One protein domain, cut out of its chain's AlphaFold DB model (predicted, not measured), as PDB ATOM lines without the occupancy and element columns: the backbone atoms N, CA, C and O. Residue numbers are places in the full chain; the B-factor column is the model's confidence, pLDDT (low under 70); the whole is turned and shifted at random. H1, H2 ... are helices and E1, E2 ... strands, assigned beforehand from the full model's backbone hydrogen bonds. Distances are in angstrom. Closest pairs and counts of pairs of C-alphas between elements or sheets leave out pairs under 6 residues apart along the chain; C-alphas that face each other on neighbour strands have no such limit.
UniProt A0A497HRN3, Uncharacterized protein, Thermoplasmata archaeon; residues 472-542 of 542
ATOM      1  N   TYR A 472     -12.321  44.690 -54.098       65.56
ATOM      2  CA  TYR A 472     -12.752  44.355 -52.743       65.56
ATOM      3  C   TYR A 472     -14.129  43.704 -52.719       65.56
ATOM      4  O   TYR A 472     -15.077  44.179 -53.349       65.56
ATOM      5  N   VAL A 473     -14.245  42.676 -51.886       65.94
ATOM      6  CA  VAL A 473     -15.503  42.032 -51.528       65.94
ATOM      7  C   VAL A 473     -15.797  42.322 -50.067       65.94
ATOM      8  O   VAL A 473     -14.944  42.111 -49.211       65.94
ATOM      9  N   LYS A 474     -16.998  42.829 -49.782       62.31
ATOM     10  CA  LYS A 474     -17.442  43.153 -48.415       62.31
ATOM     11  C   LYS A 474     -18.762  42.487 -48.027       62.31
ATOM     12  O   LYS A 474     -19.157  42.547 -46.872       62.31
ATOM     13  N   GLU A 475     -19.461  41.875 -48.980       66.12
ATOM     14  CA  GLU A 475     -20.761  41.248 -48.749       66.12
ATOM     15  C   GLU A 475     -20.658  39.744 -48.999       66.12
ATOM     16  O   GLU A 475     -20.184  39.324 -50.056       66.12
ATOM     17  N   GLN A 476     -21.160  38.936 -48.063       68.19
ATOM     18  CA  GLN A 476     -21.361  37.503 -48.273       68.19
ATOM     19  C   GLN A 476     -22.509  37.286 -49.265       68.19
ATOM     20  O   GLN A 476     -23.672  37.103 -48.898       68.19
ATOM     21  N   LYS A 477     -22.185  37.334 -50.553       75.12
ATOM     22  CA  LYS A 477     -23.089  36.942 -51.633       75.12
ATOM     23  C   LYS A 477     -22.460  35.783 -52.396       75.12
ATOM     24  O   LYS A 477     -21.314  35.899 -52.815       75.12
ATOM     25  N   PRO A 478     -23.205  34.696 -52.662       66.00
ATOM     26  CA  PRO A 478     -22.668  33.536 -53.374       66.00
ATOM     27  C   PRO A 478     -22.269  33.861 -54.821       66.00
ATOM     28  O   PRO A 478     -21.467  33.148 -55.411       66.00
ATOM     29  N   PHE A 479     -22.801  34.948 -55.391       78.31
ATOM     30  CA  PHE A 479     -22.470  35.424 -56.730       78.31
ATOM     31  C   PHE A 479     -22.239  36.925 -56.732       78.31
ATOM     32  O   PHE A 479     -23.019  37.675 -56.137       78.31
ATOM     33  N   MET A 480     -21.239  37.365 -57.487       76.75
ATOM     34  CA  MET A 480     -20.917  38.777 -57.642       76.75
ATOM     35  C   MET A 480     -20.511  39.139 -59.059       76.75
ATOM     36  O   MET A 480     -20.139  38.285 -59.860       76.75
ATOM     37  N   THR A 481     -20.601  40.432 -59.349       78.62
ATOM     38  CA  THR A 481     -20.227  41.025 -60.628       78.62
ATOM     39  C   THR A 481     -18.957  41.845 -60.445       78.62
ATOM     40  O   THR A 481     -18.900  42.701 -59.566       78.62
ATOM     41  N   CYS A 482     -17.945  41.592 -61.273       73.50
ATOM     42  CA  CYS A 482     -16.708  42.357 -61.269       73.50
ATOM     43  C   CYS A 482     -16.991  43.821 -61.658       73.50
ATOM     44  O   CYS A 482     -17.578  44.055 -62.719       73.50
ATOM     45  N   PRO A 483     -16.541  44.808 -60.863       72.69
ATOM     46  CA  PRO A 483     -16.759  46.223 -61.163       72.69
ATOM     47  C   PRO A 483     -15.946  46.718 -62.369       72.69
ATOM     48  O   PRO A 483     -16.302  47.732 -62.961       72.69
ATOM     49  N   HIS A 484     -14.886  46.001 -62.761       65.50
ATOM     50  CA  HIS A 484     -14.008  46.395 -63.867       65.50
ATOM     51  C   HIS A 484     -14.488  45.881 -65.228       65.50
ATOM     52  O   HIS A 484     -14.503  46.635 -66.198       65.50
ATOM     53  N   CYS A 485     -14.889  44.609 -65.320       72.19
ATOM     54  CA  CYS A 485     -15.241  43.978 -66.598       72.19
ATOM     55  C   CYS A 485     -16.705  43.529 -66.707       72.19
ATOM     56  O   CYS A 485     -17.132  43.096 -67.776       72.19
ATOM     57  N   GLY A 486     -17.486  43.604 -65.624       78.75
ATOM     58  CA  GLY A 486     -18.892  43.194 -65.608       78.75
ATOM     59  C   GLY A 486     -19.127  41.678 -65.603       78.75
ATOM     60  O   GLY A 486     -20.280  41.248 -65.630       78.75
ATOM     61  N   ALA A 487     -18.075  40.856 -65.544       68.56
ATOM     62  CA  ALA A 487     -18.208  39.405 -65.439       68.56
ATOM     63  C   ALA A 487     -18.899  39.018 -64.125       68.56
ATOM     64  O   ALA A 487     -18.530  39.515 -63.060       68.56
ATOM     65  N   ARG A 488     -19.898  38.132 -64.191       81.81
ATOM     66  CA  ARG A 488     -20.604  37.605 -63.018       81.81
ATOM     67  C   ARG A 488     -20.126  36.185 -62.735       81.81
ATOM     68  O   ARG A 488     -20.141  35.359 -63.638       81.81
ATOM     69  N   GLY A 489     -19.723  35.908 -61.501       73.44
ATOM     70  CA  GLY A 489     -19.168  34.613 -61.107       73.44
ATOM     71  C   GLY A 489     -19.483  34.260 -59.660       73.44
ATOM     72  O   GLY A 489     -19.919  35.117 -58.882       73.44
ATOM     73  N   LYS A 490     -19.298  32.983 -59.317       77.69
ATOM     74  CA  LYS A 490     -19.416  32.495 -57.941       77.69
ATOM     75  C   LYS A 490     -18.228  33.008 -57.124       77.69
ATOM     76  O   LYS A 490     -17.104  33.014 -57.623       77.69
ATOM     77  N   VAL A 491     -18.482  33.467 -55.901       75.06
ATOM     78  CA  VAL A 491     -17.410  33.890 -54.987       75.06
ATOM     79  C   VAL A 491     -16.740  32.628 -54.417       75.06
ATOM     80  O   VAL A 491     -17.471  31.727 -53.997       75.06
ATOM     81  N   PRO A 492     -15.397  32.523 -54.443       73.88
ATOM     82  CA  PRO A 492     -14.671  31.397 -53.852       73.88
ATOM     83  C   PRO A 492     -15.044  31.152 -52.379       73.88
ATOM     84  O   PRO A 492     -15.368  32.092 -51.655       73.88
ATOM     85  N   LEU A 493     -15.050  29.886 -51.951       71.62
ATOM     86  CA  LEU A 493     -15.484  29.486 -50.603       71.62
ATOM     87  C   LEU A 493     -14.570  30.043 -49.506       71.62
ATOM     88  O   LEU A 493     -15.072  30.584 -48.532       71.62
ATOM     89  N   ASP A 494     -13.259  30.027 -49.726       68.56
ATOM     90  CA  ASP A 494     -12.250  30.642 -48.856       68.56
ATOM     91  C   ASP A 494     -12.503  32.143 -48.638       68.56
ATOM     92  O   ASP A 494     -12.393  32.655 -47.529       68.56
ATOM     93  N   VAL A 495     -12.922  32.858 -49.684       71.12
ATOM     94  CA  VAL A 495     -13.309  34.273 -49.590       71.12
ATOM     95  C   VAL A 495     -14.582  34.446 -48.757       71.12
ATOM     96  O   VAL A 495     -14.695  35.418 -48.013       71.12
ATOM     97  N   LEU A 496     -15.556  33.540 -48.886       72.88
ATOM     98  CA  LEU A 496     -16.802  33.587 -48.114       72.88
ATOM     99  C   LEU A 496     -16.578  33.260 -46.631       72.88
ATOM    100  O   LEU A 496     -17.177  33.936 -45.794       72.88
ATOM    101  N   GLU A 497     -15.706  32.296 -46.332       74.44
ATOM    102  CA  GLU A 497     -15.279  31.919 -44.979       74.44
ATOM    103  C   GLU A 497     -14.492  33.050 -44.307       74.44
ATOM    104  O   GLU A 497     -14.768  33.411 -43.168       74.44
ATOM    105  N   GLU A 498     -13.567  33.696 -45.021       67.38
ATOM    106  CA  GLU A 498     -12.842  34.857 -44.488       67.38
ATOM    107  C   GLU A 498     -13.774  36.053 -44.237       67.38
ATOM    108  O   GLU A 498     -13.632  36.756 -43.238       67.38
ATOM    109  N   LEU A 499     -14.779  36.270 -45.093       70.81
ATOM    110  CA  LEU A 499     -15.827  37.263 -44.832       70.81
ATOM    111  C   LEU A 499     -16.710  36.889 -43.633       70.81
ATOM    112  O   LEU A 499     -17.251  37.792 -42.993       70.81
ATOM    113  N   GLU A 500     -16.863  35.596 -43.336       74.44
ATOM    114  CA  GLU A 500     -17.582  35.095 -42.161       74.44
ATOM    115  C   GLU A 500     -16.800  35.378 -40.883       74.44
ATOM    116  O   GLU A 500     -17.327  36.048 -40.001       74.44
ATOM    117  N   LYS A 501     -15.513  35.017 -40.844       65.75
ATOM    118  CA  LYS A 501     -14.608  35.329 -39.726       65.75
ATOM    119  C   LYS A 501     -14.540  36.825 -39.449       65.75
ATOM    120  O   LYS A 501     -14.685  37.263 -38.315       65.75
ATOM    121  N   ILE A 502     -14.404  37.633 -40.502       65.00
ATOM    122  CA  ILE A 502     -14.436  39.098 -40.417       65.00
ATOM    123  C   ILE A 502     -15.740  39.600 -39.776       65.00
ATOM    124  O   ILE A 502     -15.744  40.583 -39.033       65.00
ATOM    125  N   LYS A 503     -16.869  38.969 -40.107       64.56
ATOM    126  CA  LYS A 503     -18.181  39.336 -39.577       64.56
ATOM    127  C   LYS A 503     -18.323  38.903 -38.116       64.56
ATOM    128  O   LYS A 503     -18.814  39.701 -37.323       64.56
ATOM    129  N   GLU A 504     -17.858  37.710 -37.763       63.22
ATOM    130  CA  GLU A 504     -17.842  37.186 -36.392       63.22
ATOM    131  C   GLU A 504     -16.936  38.025 -35.477       63.22
ATOM    132  O   GLU A 504     -17.406  38.523 -34.456       63.22
ATOM    133  N   GLU A 505     -15.701  38.336 -35.892       59.59
ATOM    134  CA  GLU A 505     -14.775  39.224 -35.161       59.59
ATOM    135  C   GLU A 505     -15.349  40.631 -34.927       59.59
ATOM    136  O   GLU A 505     -15.029  41.300 -33.937       59.59
ATOM    137  N   ARG A 506     -16.181  41.116 -35.858       58.25
ATOM    138  CA  ARG A 506     -16.847  42.421 -35.755       58.25
ATOM    139  C   ARG A 506     -18.074  42.365 -34.854       58.25
ATOM    140  O   ARG A 506     -18.364  43.336 -34.154       58.25
ATOM    141  N   GLU A 507     -18.804  41.256 -34.871       59.41
ATOM    142  CA  GLU A 507     -19.918  41.024 -33.958       59.41
ATOM    143  C   GLU A 507     -19.444  40.789 -32.517       59.41
ATOM    144  O   GLU A 507     -20.242  40.993 -31.604       59.41
ATOM    145  N   ASP A 508     -18.165  40.484 -32.284       62.75
ATOM    146  CA  ASP A 508     -17.606  40.223 -30.952       62.75
ATOM    147  C   ASP A 508     -16.939  41.439 -30.274       62.75
ATOM    148  O   ASP A 508     -16.304  41.331 -29.225       62.75
ATOM    149  N   LYS A 509     -17.122  42.649 -30.821       66.06
ATOM    150  CA  LYS A 509     -16.627  43.906 -30.228       66.06
ATOM    151  C   LYS A 509     -17.757  44.898 -29.960       66.06
ATOM    152  O   LYS A 509     -18.713  45.024 -30.720       66.06
ATOM    153  N   MET A 510     -17.657  45.635 -28.854       73.81
ATOM    154  CA  MET A 510     -18.509  46.780 -28.538       73.81
ATOM    155  C   MET A 510     -17.720  48.083 -28.679       73.81
ATOM    156  O   MET A 510     -16.613  48.219 -28.160       73.81
ATOM    157  N   THR A 511     -18.310  49.075 -29.341       82.62
ATOM    158  CA  THR A 511     -17.720  50.413 -29.438       82.62
ATOM    159  C   THR A 511     -18.200  51.288 -28.286       82.62
ATOM    160  O   THR A 511     -19.400  51.499 -28.096       82.62
ATOM    161  N   LEU A 512     -17.260  51.868 -27.551       78.06
ATOM    162  CA  LEU A 512     -17.518  52.788 -26.450       78.06
ATOM    163  C   LEU A 512     -16.991  54.171 -26.802       78.06
ATOM    164  O   LEU A 512     -15.991  54.314 -27.498       78.06
ATOM    165  N   ARG A 513     -17.655  55.214 -26.302       84.31
ATOM    166  CA  ARG A 513     -17.180  56.593 -26.443       84.31
ATOM    167  C   ARG A 513     -16.615  57.065 -25.113       84.31
ATOM    168  O   ARG A 513     -17.328  57.079 -24.111       84.31
ATOM    169  N   CYS A 514     -15.352  57.482 -25.100       80.00
ATOM    170  CA  CYS A 514     -14.727  58.000 -23.892       80.00
ATOM    171  C   CYS A 514     -15.426  59.300 -23.445       80.00
ATOM    172  O   CYS A 514     -15.437  60.268 -24.208       80.00
ATOM    173  N   PRO A 515     -15.928  59.395 -22.198       78.19
ATOM    174  CA  PRO A 515     -16.565  60.617 -21.702       78.19
ATOM    175  C   PRO A 515     -15.613  61.816 -21.612       78.19
ATOM    176  O   PRO A 515     -16.063  62.957 -21.562       78.19
ATOM    177  N   ARG A 516     -14.296  61.566 -21.554       81.06
ATOM    178  CA  ARG A 516     -13.276  62.603 -21.355       81.06
ATOM    179  C   ARG A 516     -12.797  63.229 -22.661       81.06
ATOM    180  O   ARG A 516     -12.742  64.449 -22.743       81.06
ATOM    181  N   CYS A 517     -12.400  62.418 -23.642       81.62
ATOM    182  CA  CYS A 517     -11.883  62.921 -24.921       81.62
ATOM    183  C   CYS A 517     -12.893  62.831 -26.066       81.62
ATOM    184  O   CYS A 517     -12.636  63.371 -27.131       81.62
ATOM    185  N   GLY A 518     -14.030  62.159 -25.870       77.88
ATOM    186  CA  GLY A 518     -15.038  61.981 -26.910       77.88
ATOM    187  C   GLY A 518     -14.660  60.969 -27.991       77.88
ATOM    188  O   GLY A 518     -15.527  60.646 -28.800       77.88
ATOM    189  N   GLU A 519     -13.432  60.446 -27.991       77.94
ATOM    190  CA  GLU A 519     -12.977  59.434 -28.949       77.94
ATOM    191  C   GLU A 519     -13.642  58.082 -28.705       77.94
ATOM    192  O   GLU A 519     -13.918  57.696 -27.559       77.94
ATOM    193  N   LYS A 520     -13.917  57.376 -29.801       80.50
ATOM    194  CA  LYS A 520     -14.435  56.010 -29.767       80.50
ATOM    195  C   LYS A 520     -13.279  55.020 -29.635       80.50
ATOM    196  O   LYS A 520     -12.212  55.254 -30.184       80.50
ATOM    197  N   PHE A 521     -13.497  53.930 -28.913       77.88
ATOM    198  CA  PHE A 521     -12.575  52.800 -28.851       77.88
ATOM    199  C   PHE A 521     -13.364  51.503 -28.655       77.88
ATOM    200  O   PHE A 521     -14.500  51.531 -28.174       77.88
ATOM    201  N   GLU A 522     -12.783  50.378 -29.058       81.19
ATOM    202  CA  GLU A 522     -13.439  49.070 -29.025       81.19
ATOM    203  C   GLU A 522     -12.985  48.243 -27.823       81.19
ATOM    204  O   GLU A 522     -11.828  48.316 -27.408       81.19
ATOM    205  N   LEU A 523     -13.903  47.446 -27.280       75.44
ATOM    206  CA  LEU A 523     -13.634  46.397 -26.298       75.44
ATOM    207  C   LEU A 523     -14.331  45.101 -26.724       75.44
ATOM    208  O   LEU A 523     -15.325  45.180 -27.447       75.44
ATOM    209  N   PRO A 524     -13.886  43.928 -26.246       73.81
ATOM    210  CA  PRO A 524     -14.607  42.674 -26.451       73.81
ATOM    211  C   PRO A 524     -16.056  42.757 -25.948       73.81
ATOM    212  O   PRO A 524     -16.353  43.378 -24.917       73.81
ATOM    213  N   ARG A 525     -16.990  42.153 -26.679       68.44
ATOM    214  CA  ARG A 525     -18.413  42.152 -26.347       68.44
ATOM    215  C   ARG A 525     -18.627  41.255 -25.126       68.44
ATOM    216  O   ARG A 525     -18.385  40.064 -25.158       68.44
ATOM    217  N   GLY A 526     -19.065  41.851 -24.016       66.56
ATOM    218  CA  GLY A 526     -19.175  41.165 -22.720       66.56
ATOM    219  C   GLY A 526     -18.121  41.574 -21.691       66.56
ATOM    220  O   GLY A 526     -18.261  41.195 -20.529       66.56
ATOM    221  N   HIS A 527     -17.143  42.411 -22.066       75.12
ATOM    222  CA  HIS A 527     -16.153  42.955 -21.135       75.12
ATOM    223  C   HIS A 527     -16.820  43.634 -19.924       75.12
ATOM    224  O   HIS A 527     -17.609  44.569 -20.083       75.12
ATOM    225  N   ARG A 528     -16.485  43.165 -18.715       70.94
ATOM    226  CA  ARG A 528     -16.889  43.748 -17.425       70.94
ATOM    227  C   ARG A 528     -15.651  43.932 -16.572       70.94
ATOM    228  O   ARG A 528     -15.055  42.956 -16.124       70.94
ATOM    229  N   GLY A 529     -15.247  45.171 -16.348       79.25
ATOM    230  CA  GLY A 529     -13.970  45.406 -15.696       79.25
ATOM    231  C   GLY A 529     -13.489  46.840 -15.771       79.25
ATOM    232  O   GLY A 529     -14.107  47.719 -16.377       79.25
ATOM    233  N   ALA A 530     -12.348  47.067 -15.123       76.69
ATOM    234  CA  ALA A 530     -11.644  48.330 -15.218       76.69
ATOM    235  C   ALA A 530     -11.083  48.494 -16.635       76.69
ATOM    236  O   ALA A 530     -10.369  47.635 -17.138       76.69
ATOM    237  N   THR A 531     -11.373  49.631 -17.255       81.81
ATOM    238  CA  THR A 531     -10.961  49.958 -18.618       81.81
ATOM    239  C   THR A 531     -10.224  51.290 -18.632       81.81
ATOM    240  O   THR A 531     -10.530  52.209 -17.865       81.81
ATOM    241  N   VAL A 532      -9.249  51.417 -19.531       80.50
ATOM    242  CA  VAL A 532      -8.494  52.653 -19.743       80.50
ATOM    243  C   VAL A 532      -8.667  53.099 -21.187       80.50
ATOM    244  O   VAL A 532      -8.398  52.343 -22.112       80.50
ATOM    245  N   CYS A 533      -9.096  54.344 -21.391       79.94
ATOM    246  CA  CYS A 533      -9.195  54.915 -22.725       79.94
ATOM    247  C   CYS A 533      -7.792  55.023 -23.356       79.94
ATOM    248  O   CYS A 533      -6.944  55.725 -22.793       79.94
ATOM    249  N   PRO A 534      -7.558  54.431 -24.538       75.62
ATOM    250  CA  PRO A 534      -6.239  54.423 -25.172       75.62
ATOM    251  C   PRO A 534      -5.809  55.809 -25.676       75.62
ATOM    252  O   PRO A 534      -4.620  56.092 -25.773       75.62
ATOM    253  N   HIS A 535      -6.761  56.707 -25.942       78.06
ATOM    254  CA  HIS A 535      -6.472  58.032 -26.495       78.06
ATOM    255  C   HIS A 535      -6.098  59.077 -25.438       78.06
ATOM    256  O   HIS A 535      -5.321  59.985 -25.716       78.06
ATOM    257  N   CYS A 536      -6.657  58.990 -24.226       79.88
ATOM    258  CA  CYS A 536      -6.455  60.018 -23.193       79.88
ATOM    259  C   CYS A 536      -6.082  59.475 -21.806       79.88
ATOM    260  O   CYS A 536      -5.979  60.251 -20.850       79.88
ATOM    261  N   GLY A 537      -5.934  58.154 -21.666       78.62
ATOM    262  CA  GLY A 537      -5.568  57.490 -20.414       78.62
ATOM    263  C   GLY A 537      -6.627  57.575 -19.310       78.62
ATOM    264  O   GLY A 537      -6.326  57.298 -18.149       78.62
ATOM    265  N   ALA A 538      -7.854  58.004 -19.623       76.56
ATOM    266  CA  ALA A 538      -8.939  58.063 -18.648       76.56
ATOM    267  C   ALA A 538      -9.320  56.651 -18.194       76.56
ATOM    268  O   ALA A 538      -9.610  55.800 -19.030       76.56
ATOM    269  N   ARG A 539      -9.340  56.420 -16.880       83.50
ATOM    270  CA  ARG A 539      -9.751  55.144 -16.286       83.50
ATOM    271  C   ARG A 539     -11.243  55.174 -15.967       83.50
ATOM    272  O   ARG A 539     -11.739  56.182 -15.467       83.50
ATOM    273  N   GLY A 540     -11.930  54.076 -16.235       76.12
ATOM    274  CA  GLY A 540     -13.343  53.873 -15.934       76.12
ATOM    275  C   GLY A 540     -13.635  52.396 -15.689       76.12
ATOM    276  O   GLY A 540     -12.724  51.573 -15.701       76.12
ATOM    277  N   TYR A 541     -14.900  52.071 -15.454       79.94
ATOM    278  CA  TYR A 541     -15.384  50.698 -15.329       79.94
ATOM    279  C   TYR A 541     -16.555  50.531 -16.302       79.94
ATOM    280  O   TYR A 541     -17.373  51.452 -16.396       79.94
ATOM    281  N   ILE A 542     -16.579  49.422 -17.044       74.50
ATOM    282  CA  ILE A 542     -17.656  49.071 -17.987       74.50
ATOM    283  C   ILE A 542     -18.684  48.183 -17.300       74.50
ATOM    284  O   ILE A 542     -18.263  47.179 -16.676       74.50
TER     285      ILE A 542
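Overview. This is residues 472 to 542 of the 542 residues of an uncharacterized protein of Thermoplasmata archaeon (UniProt A0A497HRN3). The domain is shaped like a dumbbell: the hairpin of E3 and E4 is joined at one end to a single helix, H1, the bar, whose other end leads to the small hairpin of E1 and E2. A third hairpin, E5 and E6, follows beyond E4, and before E1 residues 472 to 478 loop beside the beginning of H1. The printed part has 71 residues with one named helix and six named strands, in the order E1, E2, H1, E3, E4, E5, E6; the strands make three separate antiparallel sheets of two, and the class is mixed, helices and strands. The whole is extended, with a radius of gyration of the C-alphas of 18.5 A, and is a rod of 52 by 23 by 12 A.

Along the chain. E3, residues 509 to 513, is 13.3 A from first to last C-alpha and begins at C-alpha 509 (-16.627, 43.906, -30.228). E4, residues 520 to 524, is 13.7 A long. H1, residues 493 to 507, is 20.7 A long, from C-alpha 493 (-15.484, 29.486, -50.603) to C-alpha 507 (-19.918, 41.024, -33.958). The other strands have three residues each: E1, residues 479 to 481; E2, residues 488 to 490; E5, residues 530 to 532; and E6, residues 539 to 541, with C-alpha 541 at (-15.384, 50.698, -15.329).

Arrangement. E3 and E4 form an antiparallel hairpin with 147 degrees between their directions; N 510 and O 523 are 2.8 A apart, and N 521 and O 512 are 2.9 A apart, both within hydrogen-bond range. H1 is joined to E3 by a tight link of one residue, while H1 and E4 are apart. In H1 every O i to N i+4 pair is within hydrogen-bond range. E2 leads into H1 through a tight link of two residues. E1 and E2 form an antiparallel hairpin at 151 degrees, with N 480 and O 489 within hydrogen-bond range at 3.0 A; E1 and H1 are apart. E5 and E6 form an antiparallel hairpin at 144 degrees, with N 531 and O 540 within hydrogen-bond range at 2.8 A. E4 and E5 are apart, and so are E3 and E6.

Size, cuts and confidence. The C-alphas of Ala 487 and Arg 539, the two farthest apart, are 52.3 A from each other. The printed part has no cut and ends at residue 542, the chain's last. No link is long. The mean pLDDT of the printed part is 73.5; 21 residues are under 70, among them residues 472 to 476 and 501 to 509.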